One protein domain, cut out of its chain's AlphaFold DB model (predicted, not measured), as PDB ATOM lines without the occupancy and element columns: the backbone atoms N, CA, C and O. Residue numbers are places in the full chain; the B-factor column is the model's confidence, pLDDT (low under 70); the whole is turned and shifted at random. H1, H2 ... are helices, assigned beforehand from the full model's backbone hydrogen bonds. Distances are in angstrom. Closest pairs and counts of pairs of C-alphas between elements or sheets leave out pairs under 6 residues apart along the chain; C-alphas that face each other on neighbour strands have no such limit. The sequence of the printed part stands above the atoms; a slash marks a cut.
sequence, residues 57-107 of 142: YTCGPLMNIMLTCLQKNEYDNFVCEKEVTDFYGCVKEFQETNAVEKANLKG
ATOM      1  N   TYR A  57     158.918 149.078 254.815       73.12
ATOM      2  CA  TYR A  57     160.099 149.559 254.094       73.12
ATOM      3  C   TYR A  57     161.290 149.648 255.060       73.12
ATOM      4  O   TYR A  57     161.584 150.716 255.595       73.12
ATOM      5  N   THR A  58     161.968 148.525 255.289       80.88
ATOM      6  CA  THR A  58     163.013 148.368 256.316       80.88
ATOM      7  C   THR A  58     164.155 149.378 256.187       80.88
ATOM      8  O   THR A  58     164.533 150.002 257.172       80.88
ATOM      9  N   CYS A  59     164.651 149.625 254.970       91.88
ATOM     10  CA  CYS A  59     165.743 150.578 254.720       91.88
ATOM     11  C   CYS A  59     165.272 151.973 254.259       91.88
ATOM     12  O   CYS A  59     166.085 152.784 253.813       91.88
ATOM     13  N   GLY A  60     163.972 152.280 254.361       90.00
ATOM     14  CA  GLY A  60     163.401 153.564 253.927       90.00
ATOM     15  C   GLY A  60     164.028 154.806 254.588       90.00
ATOM     16  O   GLY A  60     164.349 155.763 253.881       90.00
ATOM     17  N   PRO A  61     164.265 154.819 255.915       92.31
ATOM     18  CA  PRO A  61     164.892 155.959 256.586       92.31
ATOM     19  C   PRO A  61     166.322 156.241 256.101       92.31
ATOM     20  O   PRO A  61     166.659 157.391 255.826       92.31
ATOM     21  N   LEU A  62     167.138 155.196 255.931       92.38
ATOM     22  CA  LEU A  62     168.519 155.310 255.443       92.38
ATOM     23  C   LEU A  62     168.569 155.772 253.984       92.38
ATOM     24  O   LEU A  62     169.391 156.614 253.632       92.38
ATOM     25  N   MET A  63     167.631 155.301 253.156       92.44
ATOM     26  CA  MET A  63     167.483 155.770 251.777       92.44
ATOM     27  C   MET A  63     167.227 157.281 251.722       92.44
ATOM     28  O   MET A  63     167.854 157.986 250.935       92.44
ATOM     29  N   ASN A  64     166.347 157.795 252.585       93.69
ATOM     30  CA  ASN A  64     166.069 159.230 252.644       93.69
ATOM     31  C   ASN A  64     167.303 160.035 253.076       93.69
ATOM     32  O   ASN A  64     167.586 161.070 252.476       93.69
ATOM     33  N   ILE A  65     168.068 159.560 254.065       93.69
ATOM     34  CA  ILE A  65     169.291 160.233 254.534       93.69
ATOM     35  C   ILE A  65     170.331 160.309 253.408       93.69
ATOM     36  O   ILE A  65     170.800 161.404 253.086       93.69
ATOM     37  N   MET A  66     170.610 159.188 252.738       94.06
ATOM     38  CA  MET A  66     171.521 159.136 251.590       94.06
ATOM     39  C   MET A  66     171.092 160.110 250.483       94.06
ATOM     40  O   MET A  66     171.899 160.908 250.006       94.06
ATOM     41  N   LEU A  67     169.807 160.109 250.115       93.88
ATOM     42  CA  LEU A  67     169.282 161.008 249.082       93.88
ATOM     43  C   LEU A  67     169.410 162.483 249.470       93.88
ATOM     44  O   LEU A  67     169.741 163.310 248.622       93.88
ATOM     45  N   THR A  68     169.200 162.826 250.744       94.25
ATOM     46  CA  THR A  68     169.363 164.211 251.211       94.25
ATOM     47  C   THR A  68     170.818 164.675 251.187       94.25
ATOM     48  O   THR A  68     171.062 165.853 250.924       94.25
ATOM     49  N   CYS A  69     171.781 163.781 251.429       93.94
ATOM     50  CA  CYS A  69     173.201 164.102 251.294       93.94
ATOM     51  C   CYS A  69     173.567 164.333 249.824       93.94
ATOM     52  O   CYS A  69     174.118 165.379 249.477       93.94
ATOM     53  N   LEU A  70     173.167 163.410 248.945       94.00
ATOM     54  CA  LEU A  70     173.429 163.514 247.510       94.00
ATOM     55  C   LEU A  70     172.820 164.789 246.916       94.00
ATOM     56  O   LEU A  70     173.474 165.482 246.146       94.00
ATOM     57  N   GLN A  71     171.605 165.158 247.326       94.56
ATOM     58  CA  GLN A  71     170.958 166.380 246.845       94.56
ATOM     59  C   GLN A  71     171.711 167.659 247.248       94.56
ATOM     60  O   GLN A  71     171.690 168.636 246.501       94.56
ATOM     61  N   LYS A  72     172.366 167.677 248.416       93.19
ATOM     62  CA  LYS A  72     173.145 168.835 248.888       93.19
ATOM     63  C   LYS A  72     174.508 168.951 248.209       93.19
ATOM     64  O   LYS A  72     175.004 170.062 248.069       93.19
ATOM     65  N   ASN A  73     175.081 167.823 247.793       91.31
ATOM     66  CA  ASN A  73     176.442 167.727 247.263       91.31
ATOM     67  C   ASN A  73     176.471 167.392 245.763       91.31
ATOM     68  O   ASN A  73     177.384 166.716 245.306       91.31
ATOM     69  N   GLU A  74     175.447 167.804 245.005       91.44
ATOM     70  CA  GLU A  74     175.359 167.599 243.546       91.44
ATOM     71  C   GLU A  74     175.570 166.140 243.096       91.44
ATOM     72  O   GLU A  74     176.049 165.870 241.998       91.44
ATOM     73  N   TYR A  75     175.144 165.190 243.931       87.38
ATOM     74  CA  TYR A  75     175.275 163.749 243.724       87.38
ATOM     75  C   TYR A  75     176.720 163.223 243.734       87.38
ATOM     76  O   TYR A  75     176.988 162.157 243.176       87.38
ATOM     77  N   ASP A  76     177.642 163.919 244.405       87.31
ATOM     78  CA  ASP A  76     178.984 163.398 244.654       87.31
ATOM     79  C   ASP A  76     178.961 162.284 245.716       87.31
ATOM     80  O   ASP A  76     178.655 162.494 246.895       87.31
ATOM     81  N   ASN A  77     179.304 161.071 245.280       78.50
ATOM     82  CA  ASN A  77     179.322 159.883 246.127       78.50
ATOM     83  C   ASN A  77     180.471 159.892 247.142       78.50
ATOM     84  O   ASN A  77     180.340 159.259 248.186       78.50
ATOM     85  N   PHE A  78     181.575 160.594 246.867       85.94
ATOM     86  CA  PHE A  78     182.733 160.611 247.767       85.94
ATOM     87  C   PHE A  78     182.454 161.412 249.040       85.94
ATOM     88  O   PHE A  78     182.929 161.064 250.117       85.94
ATOM     89  N   VAL A  79     181.642 162.467 248.939       88.44
ATOM     90  CA  VAL A  79     181.257 163.288 250.097       88.44
ATOM     91  C   VAL A  79     180.245 162.556 250.984       88.44
ATOM     92  O   VAL A  79     180.284 162.695 252.203       88.44
ATOM     93  N   CYS A  80     179.368 161.755 250.373       91.25
ATOM     94  CA  CYS A  80     178.297 161.012 251.042       91.25
ATOM     95  C   CYS A  80     178.644 159.536 251.293       91.25
ATOM     96  O   CYS A  80     177.748 158.694 251.390       91.25
ATOM     97  N   GLU A  81     179.935 159.192 251.354       92.25
ATOM     98  CA  GLU A  81     180.388 157.799 251.448       92.25
ATOM     99  C   GLU A  81     179.781 157.081 252.663       92.25
ATOM    100  O   GLU A  81     179.355 155.936 252.546       92.25
ATOM    101  N   LYS A  82     179.646 157.777 253.799       92.06
ATOM    102  CA  LYS A  82     179.114 157.216 255.051       92.06
ATOM    103  C   LYS A  82     177.648 156.805 254.915       92.06
ATOM    104  O   LYS A  82     177.266 155.684 255.240       92.06
ATOM    105  N   GLU A  83     176.827 157.699 254.381       91.69
ATOM    106  CA  GLU A  83     175.397 157.486 254.181       91.69
ATOM    107  C   GLU A  83     175.141 156.390 253.138       91.69
ATOM    108  O   GLU A  83     174.181 155.623 253.248       91.69
ATOM    109  N   VAL A  84     176.022 156.298 252.138       92.25
ATOM    110  CA  VAL A  84     176.001 155.252 251.116       92.25
ATOM    111  C   VAL A  84     176.375 153.894 251.720       92.25
ATOM    112  O   VAL A  84     175.661 152.914 251.485       92.25
ATOM    113  N   THR A  85     177.435 153.814 252.530       94.12
ATOM    114  CA  THR A  85     177.832 152.561 253.196       94.12
ATOM    115  C   THR A  85     176.767 152.065 254.165       94.12
ATOM    116  O   THR A  85     176.462 150.869 254.168       94.12
ATOM    117  N   ASP A  86     176.141 152.968 254.918       92.81
ATOM    118  CA  ASP A  86     175.097 152.622 255.884       92.81
ATOM    119  C   ASP A  86     173.837 152.094 255.182       92.81
ATOM    120  O   ASP A  86     173.244 151.091 255.597       92.81
ATOM    121  N   PHE A  87     173.444 152.718 254.064       94.19
ATOM    122  CA  PHE A  87     172.330 152.238 253.248       94.19
ATOM    123  C   PHE A  87     172.608 150.846 252.661       94.19
ATOM    124  O   PHE A  87     171.770 149.947 252.790       94.19
ATOM    125  N   TYR A  88     173.781 150.638 252.054       92.31
ATOM    126  CA  TYR A  88     174.139 149.332 251.492       92.31
ATOM    127  C   TYR A  88     174.256 148.243 252.565       92.31
ATOM    128  O   TYR A  88     173.858 147.104 252.303       92.31
ATOM    129  N   GLY A  89     174.729 148.587 253.766       94.06
ATOM    130  CA  GLY A  89     174.734 147.696 254.927       94.06
ATOM    131  C   GLY A  89     173.330 147.198 255.270       94.06
ATOM    132  O   GLY A  89     173.090 145.990 255.257       94.06
ATOM    133  N   CYS A  90     172.372 148.117 255.443       93.62
ATOM    134  CA  CYS A  90     170.972 147.763 255.710       93.62
ATOM    135  C   CYS A  90     170.373 146.872 254.618       93.62
ATOM    136  O   CYS A  90     169.703 145.879 254.907       93.62
ATOM    137  N   VAL A  91     170.616 147.202 253.346       92.25
ATOM    138  CA  VAL A  91     170.080 146.422 252.222       92.25
ATOM    139  C   VAL A  91     170.649 145.005 252.220       92.25
ATOM    140  O   VAL A  91     169.901 144.055 251.978       92.25
ATOM    141  N   LYS A  92     171.943 144.844 252.504       92.69
ATOM    142  CA  LYS A  92     172.591 143.533 252.565       92.69
ATOM    143  C   LYS A  92     172.032 142.689 253.711       92.69
ATOM    144  O   LYS A  92     171.607 141.560 253.473       92.69
ATOM    145  N   GLU A  93     171.944 143.251 254.914       90.88
ATOM    146  CA  GLU A  93     171.358 142.571 256.077       90.88
ATOM    147  C   GLU A  93     169.899 142.173 255.825       90.88
ATOM    148  O   GLU A  93     169.476 141.057 256.133       90.88
ATOM    149  N   PHE A  94     169.119 143.052 255.191       88.06
ATOM    150  CA  PHE A  94     167.747 142.746 254.799       88.06
ATOM    151  C   PHE A  94     167.674 141.609 253.773       88.06
ATOM    152  O   PHE A  94     166.793 140.753 253.851       88.06
ATOM    153  N   GLN A  95     168.575 141.564 252.792       86.69
ATOM    154  CA  GLN A  95     168.608 140.467 251.822       86.69
ATOM    155  C   GLN A  95     168.971 139.135 252.483       86.69
ATOM    156  O   GLN A  95     168.325 138.124 252.196       86.69
ATOM    157  N   GLU A  96     169.949 139.137 253.389       87.69
ATOM    158  CA  GLU A  96     170.378 137.950 254.135       87.69
ATOM    159  C   GLU A  96     169.267 137.436 255.063       87.69
ATOM    160  O   GLU A  96     168.908 136.257 255.011       87.69
ATOM    161  N   THR A  97     168.637 138.320 255.839       83.25
ATOM    162  CA  THR A  97     167.515 137.968 256.728       83.25
ATOM    163  C   THR A  97     166.296 137.474 255.950       83.25
ATOM    164  O   THR A  97     165.756 136.421 256.282       83.25
ATOM    165  N   ASN A  98     165.916 138.127 254.848       80.69
ATOM    166  CA  ASN A  98     164.835 137.638 253.985       80.69
ATOM    167  C   ASN A  98     165.145 136.285 253.348       80.69
ATOM    168  O   ASN A  98     164.232 135.488 253.129       80.69
ATOM    169  N   ALA A  99     166.398 136.036 252.963       79.62
ATOM    170  CA  ALA A  99     166.792 134.748 252.408       79.62
ATOM    171  C   ALA A  99     166.645 133.647 253.465       79.62
ATOM    172  O   ALA A  99     166.085 132.593 253.161       79.62
ATOM    173  N   VAL A 100     167.053 133.924 254.707       77.31
ATOM    174  CA  VAL A 100     166.879 133.027 255.857       77.31
ATOM    175  C   VAL A 100     165.397 132.808 256.166       77.31
ATOM    176  O   VAL A 100     164.962 131.666 256.272       77.31
ATOM    177  N   GLU A 101     164.583 133.860 256.232       71.50
ATOM    178  CA  GLU A 101     163.136 133.745 256.446       71.50
ATOM    179  C   GLU A 101     162.460 132.941 255.334       71.50
ATOM    180  O   GLU A 101     161.701 132.015 255.610       71.50
ATOM    181  N   LYS A 102     162.780 133.213 254.065       70.88
ATOM    182  CA  LYS A 102     162.246 132.449 252.928       70.88
ATOM    183  C   LYS A 102     162.717 130.997 252.936       70.88
ATOM    184  O   LYS A 102     161.940 130.128 252.547       70.88
ATOM    185  N   ALA A 103     163.949 130.720 253.354       67.81
ATOM    186  CA  ALA A 103     164.452 129.357 253.507       67.81
ATOM    187  C   ALA A 103     163.716 128.620 254.637       67.81
ATOM    188  O   ALA A 103     163.273 127.492 254.434       67.81
ATOM    189  N   ASN A 104     163.478 129.285 255.768       61.66
ATOM    190  CA  ASN A 104     162.705 128.745 256.888       61.66
ATOM    191  C   ASN A 104     161.217 128.550 256.542       61.66
ATOM    192  O   ASN A 104     160.594 127.609 257.021       61.66
ATOM    193  N   LEU A 105     160.644 129.390 255.672       58.41
ATOM    194  CA  LEU A 105     159.277 129.225 255.158       58.41
ATOM    195  C   LEU A 105     159.162 128.105 254.111       58.41
ATOM    196  O   LEU A 105     158.091 127.516 253.966       58.41
ATOM    197  N   LYS A 106     160.232 127.826 253.355       50.78
ATOM    198  CA  LYS A 106     160.278 126.746 252.351       50.78
ATOM    199  C   LYS A 106     160.674 125.393 252.949       50.78
ATOM    200  O   LYS A 106     160.337 124.361 252.374       50.78
ATOM    201  N   GLY A 107     161.356 125.386 254.092       43.00
ATOM    202  CA  GLY A 107     161.706 124.190 254.848       43.00
ATOM    203  C   GLY A 107     160.616 123.793 255.838       43.00
ATOM    204  O   GLY A 107     160.790 124.006 257.028       43.00
TER     205      GLY A 107
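What this domain is: This is residues 57 to 107 of the 142 residues of a protein of Rotaria socialis (UniProt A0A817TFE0). The picture is a helical hairpin with unequal arms: the shorter helix H1 runs one way, the chain turns, and the long helix H2 folds back beside it and runs on past it, so that residues 95 to 107 stick out. The printed part has 51 residues with two named helices, H1 then H2, and no named strand; the class is all helix. It is loose, with a radius of gyration of the C-alphas of 14.1 A, and a rod spanning 47 by 18 by 11 A.

How they stand to each other: H1, residues 60 to 72, and H2, residues 81 to 106, touch and form a helical hairpin. They run opposite ways at a shallow tilt of 23 degrees. The closest C-alphas are those of Met 66 and Glu 83, 4.9 A apart. H2 touches H1 with residues 83 to 90 alone. In H1 and H2 every O i to N i+4 pair is within hydrogen-bond range.

Where its parts are: H1 begins at C-alpha 60 (163.401, 153.564, 253.927) and measures 18.8 A. H2 measures 37.0 A and ends at C-alpha 106 (160.278, 126.746, 252.351).

The domain as a whole: The C-alphas farthest apart, of Glu 74 and Gly 107, are 46.9 A apart. The link from H1 to H2 is short, and the printed part has no cut. Residues 103 to 107 have pLDDT under 70.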